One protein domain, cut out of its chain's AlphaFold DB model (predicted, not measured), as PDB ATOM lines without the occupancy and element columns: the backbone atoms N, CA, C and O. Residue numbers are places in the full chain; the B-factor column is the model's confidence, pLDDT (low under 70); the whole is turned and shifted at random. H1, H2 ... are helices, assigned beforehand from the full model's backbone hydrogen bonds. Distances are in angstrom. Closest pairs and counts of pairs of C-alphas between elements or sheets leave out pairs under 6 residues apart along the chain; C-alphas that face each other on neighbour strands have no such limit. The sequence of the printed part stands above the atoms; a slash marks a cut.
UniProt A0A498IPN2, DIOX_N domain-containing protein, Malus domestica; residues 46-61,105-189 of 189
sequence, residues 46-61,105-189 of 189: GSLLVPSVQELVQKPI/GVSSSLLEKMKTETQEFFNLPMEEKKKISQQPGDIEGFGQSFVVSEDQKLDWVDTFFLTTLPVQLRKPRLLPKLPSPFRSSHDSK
ATOM      1  N   GLY A  46     302.297 394.558 282.340       80.69
ATOM      2  CA  GLY A  46     303.579 394.335 281.660       80.69
ATOM      3  C   GLY A  46     304.623 393.695 282.572       80.69
ATOM      4  O   GLY A  46     304.516 393.808 283.791       80.69
ATOM      5  N   SER A  47     305.625 393.049 281.972       86.25
ATOM      6  CA  SER A  47     306.784 392.468 282.663       86.25
ATOM      7  C   SER A  47     308.052 393.251 282.323       86.25
ATOM      8  O   SER A  47     308.211 393.719 281.189       86.25
ATOM      9  N   LEU A  48     308.963 393.389 283.285       88.38
ATOM     10  CA  LEU A  48     310.344 393.772 282.998       88.38
ATOM     11  C   LEU A  48     311.050 392.612 282.287       88.38
ATOM     12  O   LEU A  48     310.856 391.447 282.633       88.38
ATOM     13  N   LEU A  49     311.872 392.928 281.287       90.81
ATOM     14  CA  LEU A  49     312.659 391.913 280.593       90.81
ATOM     15  C   LEU A  49     313.858 391.521 281.455       90.81
ATOM     16  O   LEU A  49     314.629 392.382 281.876       90.81
ATOM     17  N   VAL A  50     314.035 390.221 281.664       90.69
ATOM     18  CA  VAL A  50     315.190 389.653 282.368       90.69
ATOM     19  C   VAL A  50     315.918 388.659 281.458       90.69
ATOM     20  O   VAL A  50     315.299 388.115 280.538       90.69
ATOM     21  N   PRO A  51     317.230 388.436 281.657       89.56
ATOM     22  CA  PRO A  51     317.982 387.464 280.869       89.56
ATOM     23  C   PRO A  51     317.399 386.053 280.985       89.56
ATOM     24  O   PRO A  51     316.975 385.651 282.065       89.56
ATOM     25  N   SER A  52     317.438 385.294 279.887       91.19
ATOM     26  CA  SER A  52     317.036 383.885 279.889       91.19
ATOM     27  C   SER A  52     317.998 383.045 280.723       91.19
ATOM     28  O   SER A  52     319.221 383.184 280.617       91.19
ATOM     29  N   VAL A  53     317.449 382.124 281.508       91.19
ATOM     30  CA  VAL A  53     318.227 381.187 282.323       91.19
ATOM     31  C   VAL A  53     319.055 380.257 281.438       91.19
ATOM     32  O   VAL A  53     320.228 380.028 281.733       91.19
ATOM     33  N   GLN A  54     318.510 379.807 280.303       89.88
ATOM     34  CA  GLN A  54     319.251 379.050 279.290       89.88
ATOM     35  C   GLN A  54     320.461 379.815 278.731       89.88
ATOM     36  O   GLN A  54     321.464 379.186 278.407       89.88
ATOM     37  N   GLU A  55     320.415 381.147 278.614       88.75
ATOM     38  CA  GLU A  55     321.594 381.936 278.216       88.75
ATOM     39  C   GLU A  55     322.597 382.103 279.359       88.75
ATOM     40  O   GLU A  55     323.807 382.111 279.119       88.75
ATOM     41  N   LEU A  56     322.112 382.231 280.598       87.75
ATOM     42  CA  LEU A  56     322.975 382.347 281.773       87.75
ATOM     43  C   LEU A  56     323.874 381.115 281.917       87.75
ATOM     44  O   LEU A  56     325.065 381.275 282.167       87.75
ATOM     45  N   VAL A  57     323.330 379.913 281.698       87.25
ATOM     46  CA  VAL A  57     324.064 378.638 281.843       87.25
ATOM     47  C   VAL A  57     324.986 378.301 280.672       87.25
ATOM     48  O   VAL A  57     325.821 377.412 280.798       87.25
ATOM     49  N   GLN A  58     324.878 379.000 279.538       83.38
ATOM     50  CA  GLN A  58     325.809 378.819 278.414       83.38
ATOM     51  C   GLN A  58     327.190 379.419 278.690       83.38
ATOM     52  O   GLN A  58     328.174 379.042 278.053       83.38
ATOM     53  N   LYS A  59     327.275 380.375 279.617       80.19
ATOM     54  CA  LYS A  59     328.541 380.940 280.084       80.19
ATOM     55  C   LYS A  59     328.965 380.207 281.357       80.19
ATOM     56  O   LYS A  59     328.095 379.763 282.100       80.19
ATOM     57  N   PRO A  60     330.270 380.120 281.666       81.06
ATOM     58  CA  PRO A  60     330.716 379.597 282.951       81.06
ATOM     59  C   PRO A  60     330.095 380.415 284.093       81.06
ATOM     60  O   PRO A  60     330.471 381.568 284.320       81.06
ATOM     61  N   ILE A  61     329.117 379.839 284.796       74.50
ATOM     62  CA  ILE A  61     328.519 380.464 285.974       74.50
ATOM     63  C   ILE A  61     329.444 380.171 287.151       74.50
ATOM     64  O   ILE A  61     329.400 379.094 287.736       74.50
ATOM     65  N   GLY A 105     289.282 362.921 279.836       82.50
ATOM     66  CA  GLY A 105     288.766 362.979 278.462       82.50
ATOM     67  C   GLY A 105     289.726 363.552 277.410       82.50
ATOM     68  O   GLY A 105     289.394 363.558 276.228       82.50
ATOM     69  N   VAL A 106     290.925 363.994 277.805       84.31
ATOM     70  CA  VAL A 106     291.979 364.436 276.871       84.31
ATOM     71  C   VAL A 106     292.782 363.215 276.438       84.31
ATOM     72  O   VAL A 106     293.180 362.408 277.277       84.31
ATOM     73  N   SER A 107     293.018 363.058 275.134       88.81
ATOM     74  CA  SER A 107     293.725 361.886 274.621       88.81
ATOM     75  C   SER A 107     295.196 361.877 275.047       88.81
ATOM     76  O   SER A 107     295.896 362.887 274.971       88.81
ATOM     77  N   SER A 108     295.700 360.706 275.441       85.50
ATOM     78  CA  SER A 108     297.111 360.536 275.811       85.50
ATOM     79  C   SER A 108     298.055 360.878 274.657       85.50
ATOM     80  O   SER A 108     299.099 361.480 274.873       85.50
ATOM     81  N   SER A 109     297.666 360.570 273.415       87.00
ATOM     82  CA  SER A 109     298.449 360.925 272.226       87.00
ATOM     83  C   SER A 109     298.583 362.436 272.024       87.00
ATOM     84  O   SER A 109     299.629 362.889 271.563       87.00
ATOM     85  N   LEU A 110     297.565 363.225 272.389       83.69
ATOM     86  CA  LEU A 110     297.639 364.686 272.345       83.69
ATOM     87  C   LEU A 110     298.565 365.231 273.438       83.69
ATOM     88  O   LEU A 110     299.342 366.140 273.161       83.69
ATOM     89  N   LEU A 111     298.515 364.667 274.650       83.88
ATOM     90  CA  LEU A 111     299.404 365.059 275.748       83.88
ATOM     91  C   LEU A 111     300.875 364.773 275.423       83.88
ATOM     92  O   LEU A 111     301.714 365.658 275.585       83.88
ATOM     93  N   GLU A 112     301.181 363.578 274.910       87.12
ATOM     94  CA  GLU A 112     302.545 363.226 274.494       87.12
ATOM     95  C   GLU A 112     303.026 364.120 273.350       87.12
ATOM     96  O   GLU A 112     304.128 364.660 273.412       87.12
ATOM     97  N   LYS A 113     302.170 364.373 272.354       83.62
ATOM     98  CA  LYS A 113     302.477 365.307 271.267       83.62
ATOM     99  C   LYS A 113     302.801 366.708 271.803       83.62
ATOM    100  O   LYS A 113     303.834 367.262 271.447       83.62
ATOM    101  N   MET A 114     301.980 367.250 272.703       83.00
ATOM    102  CA  MET A 114     302.211 368.570 273.305       83.00
ATOM    103  C   MET A 114     303.519 368.624 274.104       83.00
ATOM    104  O   MET A 114     304.260 369.609 274.038       83.00
ATOM    105  N   LYS A 115     303.832 367.560 274.851       85.19
ATOM    106  CA  LYS A 115     305.088 367.430 275.598       85.19
ATOM    107  C   LYS A 115     306.293 367.461 274.658       85.19
ATOM    108  O   LYS A 115     307.213 368.246 274.891       85.19
ATOM    109  N   THR A 116     306.267 366.663 273.591       86.38
ATOM    110  CA  THR A 116     307.330 366.627 272.577       86.38
ATOM    111  C   THR A 116     307.492 367.977 271.886       86.38
ATOM    112  O   THR A 116     308.598 368.502 271.850       86.38
ATOM    113  N   GLU A 117     306.408 368.595 271.416       84.31
ATOM    114  CA  GLU A 117     306.467 369.893 270.730       84.31
ATOM    115  C   GLU A 117     306.997 371.014 271.634       84.31
ATOM    116  O   GLU A 117     307.759 371.874 271.192       84.31
ATOM    117  N   THR A 118     306.629 370.999 272.920       85.75
ATOM    118  CA  THR A 118     307.159 371.947 273.909       85.75
ATOM    119  C   THR A 118     308.661 371.741 274.094       85.75
ATOM    120  O   THR A 118     309.426 372.705 274.075       85.75
ATOM    121  N   GLN A 119     309.106 370.492 274.237       88.25
ATOM    122  CA  GLN A 119     310.526 370.170 274.370       88.25
ATOM    123  C   GLN A 119     311.321 370.600 273.131       88.25
ATOM    124  O   GLN A 119     312.361 371.246 273.257       88.25
ATOM    125  N   GLU A 120     310.818 370.298 271.934       88.44
ATOM    126  CA  GLU A 120     311.417 370.719 270.665       88.44
ATOM    127  C   GLU A 120     311.543 372.241 270.579       88.44
ATOM    128  O   GLU A 120     312.603 372.744 270.209       88.44
ATOM    129  N   PHE A 121     310.510 372.981 270.990       86.69
ATOM    130  CA  PHE A 121     310.550 374.439 271.041       86.69
ATOM    131  C   PHE A 121     311.674 374.962 271.950       86.69
ATOM    132  O   PHE A 121     312.449 375.823 271.533       86.69
ATOM    133  N   PHE A 122     311.808 374.443 273.174       89.06
ATOM    134  CA  PHE A 122     312.849 374.904 274.102       89.06
ATOM    135  C   PHE A 122     314.265 374.477 273.690       89.06
ATOM    136  O   PHE A 122     315.226 375.157 274.070       89.06
ATOM    137  N   ASN A 123     314.392 373.433 272.868       90.25
ATOM    138  CA  ASN A 123     315.648 372.994 272.258       90.25
ATOM    139  C   ASN A 123     316.070 373.830 271.035       90.25
ATOM    140  O   ASN A 123     317.204 373.690 270.574       90.25
ATOM    141  N   LEU A 124     315.205 374.705 270.507       89.06
ATOM    142  CA  LEU A 124     315.582 375.604 269.415       89.06
ATOM    143  C   LEU A 124     316.735 376.540 269.824       89.06
ATOM    144  O   LEU A 124     316.847 376.909 271.003       89.06
ATOM    145  N   PRO A 125     317.553 377.000 268.854       91.12
ATOM    146  CA  PRO A 125     318.535 378.051 269.085       91.12
ATOM    147  C   PRO A 125     317.899 379.299 269.697       91.12
ATOM    148  O   PRO A 125     316.725 379.616 269.465       91.12
ATOM    149  N   MET A 126     318.679 380.034 270.484       90.00
ATOM    150  CA  MET A 126     318.172 381.208 271.188       90.00
ATOM    151  C   MET A 126     317.717 382.305 270.217       90.00
ATOM    152  O   MET A 126     316.741 383.005 270.479       90.00
ATOM    153  N   GLU A 127     318.359 382.402 269.057       90.88
ATOM    154  CA  GLU A 127     318.015 383.304 267.960       90.88
ATOM    155  C   GLU A 127     316.587 383.072 267.458       90.88
ATOM    156  O   GLU A 127     315.876 384.031 267.169       90.88
ATOM    157  N   GLU A 128     316.143 381.813 267.385       89.50
ATOM    158  CA  GLU A 128     314.785 381.459 266.966       89.50
ATOM    159  C   GLU A 128     313.765 381.793 268.060       89.50
ATOM    160  O   GLU A 128     312.748 382.435 267.782       89.50
ATOM    161  N   LYS A 129     314.064 381.455 269.321       88.94
ATOM    162  CA  LYS A 129     313.186 381.757 270.468       88.94
ATOM    163  C   LYS A 129     313.005 383.264 270.670       88.94
ATOM    164  O   LYS A 129     311.888 383.730 270.903       88.94
ATOM    165  N   LYS A 130     314.065 384.050 270.463       89.19
ATOM    166  CA  LYS A 130     314.033 385.517 270.566       89.19
ATOM    167  C   LYS A 130     313.114 386.191 269.545       89.19
ATOM    168  O   LYS A 130     312.591 387.271 269.820       89.19
ATOM    169  N   LYS A 131     312.811 385.557 268.403       89.44
ATOM    170  CA  LYS A 131     311.856 386.093 267.401       89.44
ATOM    171  C   LYS A 131     310.425 386.208 267.931       89.44
ATOM    172  O   LYS A 131     309.618 386.947 267.347       89.44
ATOM    173  N   ILE A 132     310.109 385.469 268.993       88.56
ATOM    174  CA  ILE A 132     308.808 385.454 269.668       88.56
ATOM    175  C   ILE A 132     308.914 385.830 271.149       88.56
ATOM    176  O   ILE A 132     308.021 385.507 271.932       88.56
ATOM    177  N   SER A 133     309.977 386.536 271.539       90.88
ATOM    178  CA  SER A 133     310.133 387.032 272.903       90.88
ATOM    179  C   SER A 133     309.054 388.029 273.315       90.88
ATOM    180  O   SER A 133     308.372 388.654 272.485       90.88
ATOM    181  N   GLN A 134     308.912 388.166 274.630       91.12
ATOM    182  CA  GLN A 134     308.169 389.254 275.249       91.12
ATOM    183  C   GLN A 134     308.702 390.609 274.770       91.12
ATOM    184  O   GLN A 134     309.892 390.780 274.500       91.12
ATOM    185  N   GLN A 135     307.796 391.572 274.652       87.81
ATOM    186  CA  GLN A 135     308.131 392.966 274.371       87.81
ATOM    187  C   GLN A 135     308.020 393.777 275.668       87.81
ATOM    188  O   GLN A 135     307.254 393.387 276.550       87.81
ATOM    189  N   PRO A 136     308.740 394.904 275.812       83.69
ATOM    190  CA  PRO A 136     308.600 395.759 276.986       83.69
ATOM    191  C   PRO A 136     307.137 396.154 277.221       83.69
ATOM    192  O   PRO A 136     306.472 396.653 276.314       83.69
ATOM    193  N   GLY A 137     306.631 395.926 278.435       79.75
ATOM    194  CA  GLY A 137     305.230 396.205 278.772       79.75
ATOM    195  C   GLY A 137     304.231 395.123 278.340       79.75
ATOM    196  O   GLY A 137     303.030 395.309 278.526       79.75
ATOM    197  N   ASP A 138     304.714 393.999 277.810       84.62
ATOM    198  CA  ASP A 138     303.944 392.805 277.466       84.62
ATOM    199  C   ASP A 138     304.415 391.613 278.319       84.62
ATOM    200  O   ASP A 138     305.562 391.565 278.760       84.62
ATOM    201  N   ILE A 139     303.531 390.647 278.557       87.88
ATOM    202  CA  ILE A 139     303.854 389.388 279.239       87.88
ATOM    203  C   ILE A 139     303.822 388.181 278.295       87.88
ATOM    204  O   ILE A 139     304.318 387.117 278.647       87.88
ATOM    205  N   GLU A 140     303.249 388.310 277.095       90.06
ATOM    206  CA  GLU A 140     303.155 387.194 276.151       90.06
ATOM    207  C   GLU A 140     304.414 387.054 275.282       90.06
ATOM    208  O   GLU A 140     304.957 388.032 274.751       90.06
ATOM    209  N   GLY A 141     304.839 385.809 275.078       91.06
ATOM    210  CA  GLY A 141     306.042 385.417 274.354       91.06
ATOM    211  C   GLY A 141     307.051 384.679 275.233       91.06
ATOM    212  O   GLY A 141     306.770 384.324 276.378       91.06
ATOM    213  N   PHE A 142     308.239 384.449 274.674       92.00
ATOM    214  CA  PHE A 142     309.375 383.847 275.378       92.00
ATOM    215  C   PHE A 142     310.025 384.859 276.335       92.00
ATOM    216  O   PHE A 142     310.458 385.933 275.901       92.00
ATOM    217  N   GLY A 143     310.090 384.517 277.620       90.81
ATOM    218  CA  GLY A 143     310.646 385.342 278.693       90.81
ATOM    219  C   GLY A 143     309.970 385.070 280.039       90.81
ATOM    220  O   GLY A 143     308.899 384.462 280.109       90.81
ATOM    221  N   GLN A 144     310.590 385.512 281.133       90.19
ATOM    222  CA  GLN A 144     309.997 385.374 282.460       90.19
ATOM    223  C   GLN A 144     308.832 386.360 282.615       90.19
ATOM    224  O   GLN A 144     308.990 387.578 282.552       90.19
ATOM    225  N   SER A 145     307.628 385.816 282.784       84.81
ATOM    226  CA  SER A 145     306.416 386.615 282.981       84.81
ATOM    227  C   SER A 145     306.327 387.130 284.419       84.81
ATOM    228  O   SER A 145     306.813 386.480 285.341       84.81
ATOM    229  N   PHE A 146     305.638 388.259 284.614       83.31
ATOM    230  CA  PHE A 146     305.335 388.837 285.933       83.31
ATOM    231  C   PHE A 146     306.560 389.311 286.743       83.31
ATOM    232  O   PHE A 146     306.559 389.262 287.976       83.31
ATOM    233  N   VAL A 147     307.594 389.814 286.067       87.38
ATOM    234  CA  VAL A 147     308.686 390.546 286.718       87.38
ATOM    235  C   VAL A 147     308.251 391.996 286.918       87.38
ATOM    236  O   VAL A 147     308.076 392.740 285.954       87.38
ATOM    237  N   VAL A 148     308.065 392.398 288.171       86.25
ATOM    238  CA  VAL A 148     307.508 393.707 288.546       86.25
ATOM    239  C   VAL A 148     308.553 394.691 289.075       86.25
ATOM    240  O   VAL A 148     308.287 395.889 289.100       86.25
ATOM    241  N   SER A 149     309.736 394.221 289.493       87.69
ATOM    242  CA  SER A 149     310.830 395.082 289.978       87.69
ATOM    243  C   SER A 149     312.215 394.456 289.777       87.69
ATOM    244  O   SER A 149     312.335 393.248 289.563       87.69
ATOM    245  N   GLU A 150     313.267 395.273 289.864       87.94
ATOM    246  CA  GLU A 150     314.664 394.813 289.771       87.94
ATOM    247  C   GLU A 150     315.138 394.062 291.024       87.94
ATOM    248  O   GLU A 150     315.984 393.173 290.928       87.94
ATOM    249  N   ASP A 151     314.539 394.352 292.180       88.19
ATOM    250  CA  ASP A 151     314.871 393.706 293.457       88.19
ATOM    251  C   ASP A 151     314.131 392.372 293.658       88.19
ATOM    252  O   ASP A 151     314.425 391.609 294.582       88.19
ATOM    253  N   GLN A 152     313.166 392.067 292.784       88.56
ATOM    254  CA  GLN A 152     312.397 390.831 292.831       88.56
ATOM    255  C   GLN A 152     313.297 389.605 292.649       88.56
ATOM    256  O   GLN A 152     314.114 389.531 291.720       88.56
ATOM    257  N   LYS A 153     313.057 388.604 293.505       89.12
ATOM    258  CA  LYS A 153     313.618 387.262 293.370       89.12
ATOM    259  C   LYS A 153     312.983 386.524 292.199       89.12
ATOM    260  O   LYS A 153     311.766 386.557 292.024       89.12
ATOM    261  N   LEU A 154     313.826 385.890 291.399       90.31
ATOM    262  CA  LEU A 154     313.451 385.221 290.165       90.31
ATOM    263  C   LEU A 154     313.565 383.711 290.331       90.31
ATOM    264  O   LEU A 154     314.494 383.208 290.963       90.31
ATOM    265  N   ASP A 155     312.631 383.000 289.713       88.31
ATOM    266  CA  ASP A 155     312.710 381.552 289.578       88.31
ATOM    267  C   ASP A 155     313.756 381.174 288.526       88.31
ATOM    268  O   ASP A 155     313.934 381.885 287.533       88.31
ATOM    269  N   TRP A 156     314.420 380.035 288.723       89.81
ATOM    270  CA  TRP A 156     315.385 379.479 287.771       89.81
ATOM    271  C   TRP A 156     314.670 378.780 286.605       89.81
ATOM    272  O   TRP A 156     314.729 377.561 286.450       89.81
ATOM    273  N   VAL A 157     313.914 379.549 285.821       89.56
ATOM    274  CA  VAL A 157     313.041 379.031 284.763       89.56
ATOM    275  C   VAL A 157     312.923 380.012 283.599       89.56
ATOM    276  O   VAL A 157     312.799 381.219 283.794       89.56
ATOM    277  N   ASP A 158     312.884 379.475 282.381       90.69
ATOM    278  CA  ASP A 158     312.434 380.202 281.195       90.69
ATOM    279  C   ASP A 158     310.974 379.846 280.900       90.69
ATOM    280  O   ASP A 158     310.576 378.684 280.973       90.69
ATOM    281  N   THR A 159     310.156 380.844 280.564       91.00
ATOM    282  CA  THR A 159     308.717 380.666 280.312       91.00
ATOM    283  C   THR A 159     308.358 381.080 278.890       91.00
ATOM    284  O   THR A 159     308.956 381.989 278.316       91.00
ATOM    285  N   PHE A 160     307.349 380.426 278.318       90.62
ATOM    286  CA  PHE A 160     306.640 380.914 277.142       90.62
ATOM    287  C   PHE A 160     305.166 381.098 277.507       90.62
ATOM    288  O   PHE A 160     304.483 380.124 277.819       90.62
ATOM    289  N   PHE A 161     304.686 382.342 277.508       89.62
ATOM    290  CA  PHE A 161     303.304 382.663 277.874       89.62
ATOM    291  C   PHE A 161     302.499 383.077 276.641       89.62
ATOM    292  O   PHE A 161     302.951 383.903 275.849       89.62
ATOM    293  N   LEU A 162     301.306 382.508 276.469       87.94
ATOM    294  CA  LEU A 162     300.466 382.742 275.296       87.94
ATOM    295  C   LEU A 162     298.987 382.735 275.669       87.94
ATOM    296  O   LEU A 162     298.490 381.770 276.251       87.94
ATOM    297  N   THR A 163     298.257 383.762 275.241       85.81
ATOM    298  CA  THR A 163     296.796 383.755 275.288       85.81
ATOM    299  C   THR A 163     296.239 383.001 274.081       85.81
ATOM    300  O   THR A 163     296.376 383.428 272.933       85.81
ATOM    301  N   THR A 164     295.582 381.869 274.337       81.56
ATOM    302  CA  THR A 164     294.964 381.019 273.304       81.56
ATOM    303  C   THR A 164     293.467 381.266 273.149       81.56
ATOM    304  O   THR A 164     292.920 381.022 272.075       81.56
ATOM    305  N   LEU A 165     292.786 381.767 274.179       82.06
ATOM    306  CA  LEU A 165     291.362 382.090 274.137       82.06
ATOM    307  C   LEU A 165     291.047 383.350 274.963       82.06
ATOM    308  O   LEU A 165     291.727 383.611 275.956       82.06
ATOM    309  N   PRO A 166     289.994 384.101 274.585       84.62
ATOM    310  CA  PRO A 166     289.232 383.960 273.342       84.62
ATOM    311  C   PRO A 166     290.057 384.414 272.121       84.62
ATOM    312  O   PRO A 166     291.066 385.105 272.256       84.62
ATOM    313  N   VAL A 167     289.653 384.002 270.913       81.62
ATOM    314  CA  VAL A 167     290.438 384.194 269.670       81.62
ATOM    315  C   VAL A 167     290.821 385.658 269.433       81.62
ATOM    316  O   VAL A 167     291.908 385.941 268.943       81.62
ATOM    317  N   GLN A 168     289.956 386.588 269.830       83.00
ATOM    318  CA  GLN A 168     290.128 388.032 269.672       83.00
ATOM    319  C   GLN A 168     291.299 388.593 270.488       83.00
ATOM    320  O   GLN A 168     291.814 389.654 270.146       83.00
ATOM    321  N   LEU A 169     291.715 387.901 271.552       83.81
ATOM    322  CA  LEU A 169     292.842 388.306 272.394       83.81
ATOM    323  C   LEU A 169     294.162 387.656 271.964       83.81
ATOM    324  O   LEU A 169     295.216 388.031 272.471       83.81
ATOM    325  N   ARG A 170     294.134 386.714 271.011       85.88
ATOM    326  CA  ARG A 170     295.348 386.083 270.487       85.88
ATOM    327  C   ARG A 170     296.199 387.119 269.766       85.88
ATOM    328  O   ARG A 170     295.733 387.789 268.846       85.88
ATOM    329  N   LYS A 171     297.487 387.183 270.101       85.12
ATOM    330  CA  LYS A 171     298.428 388.062 269.401       85.12
ATOM    331  C   LYS A 171     298.826 387.493 268.036       85.12
ATOM    332  O   LYS A 171     299.521 386.472 267.989       85.12
ATOM    333  N   PRO A 172     298.536 388.195 266.918       83.50
ATOM    334  CA  PRO A 172     298.898 387.724 265.579       83.50
ATOM    335  C   PRO A 172     300.407 387.549 265.371       83.50
ATOM    336  O   PRO A 172     300.820 386.823 264.478       83.50
ATOM    337  N   ARG A 173     301.251 388.195 266.191       85.19
ATOM    338  CA  ARG A 173     302.717 388.089 266.090       85.19
ATOM    339  C   ARG A 173     303.292 386.774 266.626       85.19
ATOM    340  O   ARG A 173     304.435 386.469 266.296       85.19
ATOM    341  N   LEU A 174     302.559 386.064 267.489       83.31
ATOM    342  CA  LEU A 174     303.076 384.921 268.250       83.31
ATOM    343  C   LEU A 174     302.694 383.594 267.594       83.31
ATOM    344  O   LEU A 174     303.577 382.844 267.190       83.31
ATOM    345  N   LEU A 175     301.395 383.345 267.409       77.94
ATOM    346  CA  LEU A 175     300.888 382.067 266.891       77.94
ATOM    347  C   LEU A 175     301.495 381.639 265.544       77.94
ATOM    348  O   LEU A 175     301.924 380.493 265.438       77.94
ATOM    349  N   PRO A 176     301.600 382.502 264.512       73.38
ATOM    350  CA  PRO A 176     302.124 382.084 263.212       73.38
ATOM    351  C   PRO A 176     303.596 381.675 263.237       73.38
ATOM    352  O   PRO A 176     304.023 380.949 262.342       73.38
ATOM    353  N   LYS A 177     304.351 382.152 264.233       72.69
ATOM    354  CA  LYS A 177     305.786 381.908 264.397       72.69
ATOM    355  C   LYS A 177     306.093 380.709 265.295       72.69
ATOM    356  O   LYS A 177     307.259 380.346 265.422       72.69
ATOM    357  N   LEU A 178     305.078 380.109 265.914       73.12
ATOM    358  CA  LEU A 178     305.245 378.849 266.625       73.12
ATOM    359  C   LEU A 178     305.485 377.719 265.618       73.12
ATOM    360  O   LEU A 178     304.919 377.760 264.518       73.12
ATOM    361  N   PRO A 179     306.291 376.703 265.976       69.25
ATOM    362  CA  PRO A 179     306.446 375.513 265.155       69.25
ATOM    363  C   PRO A 179     305.079 374.955 264.729       69.25
ATOM    364  O   PRO A 179     304.156 374.870 265.536       69.25
ATOM    365  N   SER A 180     304.952 374.580 263.450       65.81
ATOM    366  CA  SER A 180     303.712 374.056 262.848       65.81
ATOM    367  C   SER A 180     302.956 373.027 263.714       65.81
ATOM    368  O   SER A 180     301.738 373.186 263.863       65.81
ATOM    369  N   PRO A 181     303.619 372.020 264.326       60.56
ATOM    370  CA  PRO A 181     302.913 371.038 265.147       60.56
ATOM    371  C   PRO A 181     302.289 371.702 266.405       60.56
ATOM    372  O   PRO A 181     301.077 371.573 266.601       60.56
ATOM    373  N   PHE A 182     303.026 372.594 267.085       59.75
ATOM    374  CA  PHE A 182     302.571 373.383 268.246       59.75
ATOM    375  C   PHE A 182     301.459 374.391 267.925       59.75
ATOM    376  O   PHE A 182     300.573 374.649 268.735       59.75
ATOM    377  N   ARG A 183     301.455 374.976 266.724       59.53
ATOM    378  CA  ARG A 183     300.383 375.895 266.308       59.53
ATOM    379  C   ARG A 183     299.054 375.163 266.111       59.53
ATOM    380  O   ARG A 183     298.010 375.657 266.524       59.53
ATOM    381  N   SER A 184     299.099 373.981 265.491       56.25
ATOM    382  CA  SER A 184     297.901 373.215 265.121       56.25
ATOM    383  C   SER A 184     297.084 372.713 266.318       56.25
ATOM    384  O   SER A 184     295.864 372.604 266.211       56.25
ATOM    385  N   SER A 185     297.726 372.450 267.460       58.50
ATOM    386  CA  SER A 185     297.059 372.019 268.698       58.50
ATOM    387  C   SER A 185     296.251 373.140 269.365       58.50
ATOM    388  O   SER A 185     295.244 372.867 270.010       58.50
ATOM    389  N   HIS A 186     296.629 374.407 269.162       54.50
ATOM    390  CA  HIS A 186     295.914 375.581 269.688       54.50
ATOM    391  C   HIS A 186     294.783 376.100 268.776       54.50
ATOM    392  O   HIS A 186     294.009 376.981 269.175       54.50
ATOM    393  N   ASP A 187     294.680 375.562 267.560       53.75
ATOM    394  CA  ASP A 187     293.682 375.942 266.554       53.75
ATOM    395  C   ASP A 187     292.504 374.955 266.460       53.75
ATOM    396  O   ASP A 187     291.563 375.205 265.701       53.75
ATOM    397  N   SER A 188     292.503 373.862 267.235       46.56
ATOM    398  CA  SER A 188     291.357 372.947 267.291       46.56
ATOM    399  C   SER A 188     290.143 373.642 267.919       46.56
ATOM    400  O   SER A 188     290.185 374.033 269.087       46.56
ATOM    401  N   LYS A 189     289.090 373.812 267.110       40.28
ATOM    402  CA  LYS A 189     287.759 374.266 267.533       40.28
ATOM    403  C   LYS A 189     287.066 373.255 268.433       40.28
ATOM    404  O   LYS A 189     287.209 372.044 268.151       40.28
TER     405      LYS A 189
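AT A GLANCE: This is residues 46 to 61 and 105 to 189 of the 189 residues of the protein "DIOX_N domain-containing protein" of Malus domestica (UniProt A0A498IPN2). With little regular structure, the domain is a heap of loops, residues 131 to 179, over one side of a long helix, H2. H4 packs slantwise on H2's residues 114 to 118, H3 and then H1 lie off H2's last residues, and residues 56 to 61 stick out. The 101 printed residues hold H1, H2, H3 and H4 in that order, 32 residues in all, and no named strand: all helix, only just compact, close to loose, radius of gyration of the C-alphas 14.8 A, spans 42 by 32 by 26 A.

HOW THE PARTS SIT: H1, residues 53 to 56, and H3, residues 126 to 130, are close but not clearly touching; their closest C-alphas, Glu 55 and Met 126, are 7.9 A apart. H2, residues 108 to 123, touches H4, residues 180 to 186, opposite ways at a steep tilt of 52 degrees; the closest C-alphas, Glu 117 and Phe 182, are 5.8 A apart. In H4, 1 of 3 O i to N i+4 and 3 of 4 O i to N i+3 pairs are within hydrogen-bond range; in H2 and H3 every O i to N i+4 pair is.

IN THESE COORDINATES: H1 begins at C-alpha 53 (318.227, 381.187, 282.323). H2 is 22.6 A long. H4, 10.5 A, ends at C-alpha 186 (295.914, 375.581, 269.688).

THE WHOLE: Residues 62 to 104 are cut out, a gap of 44.1 A between C-alphas 61 and 105. The link H3 to H4 is long. Residues 179 to 189 have pLDDT under 70.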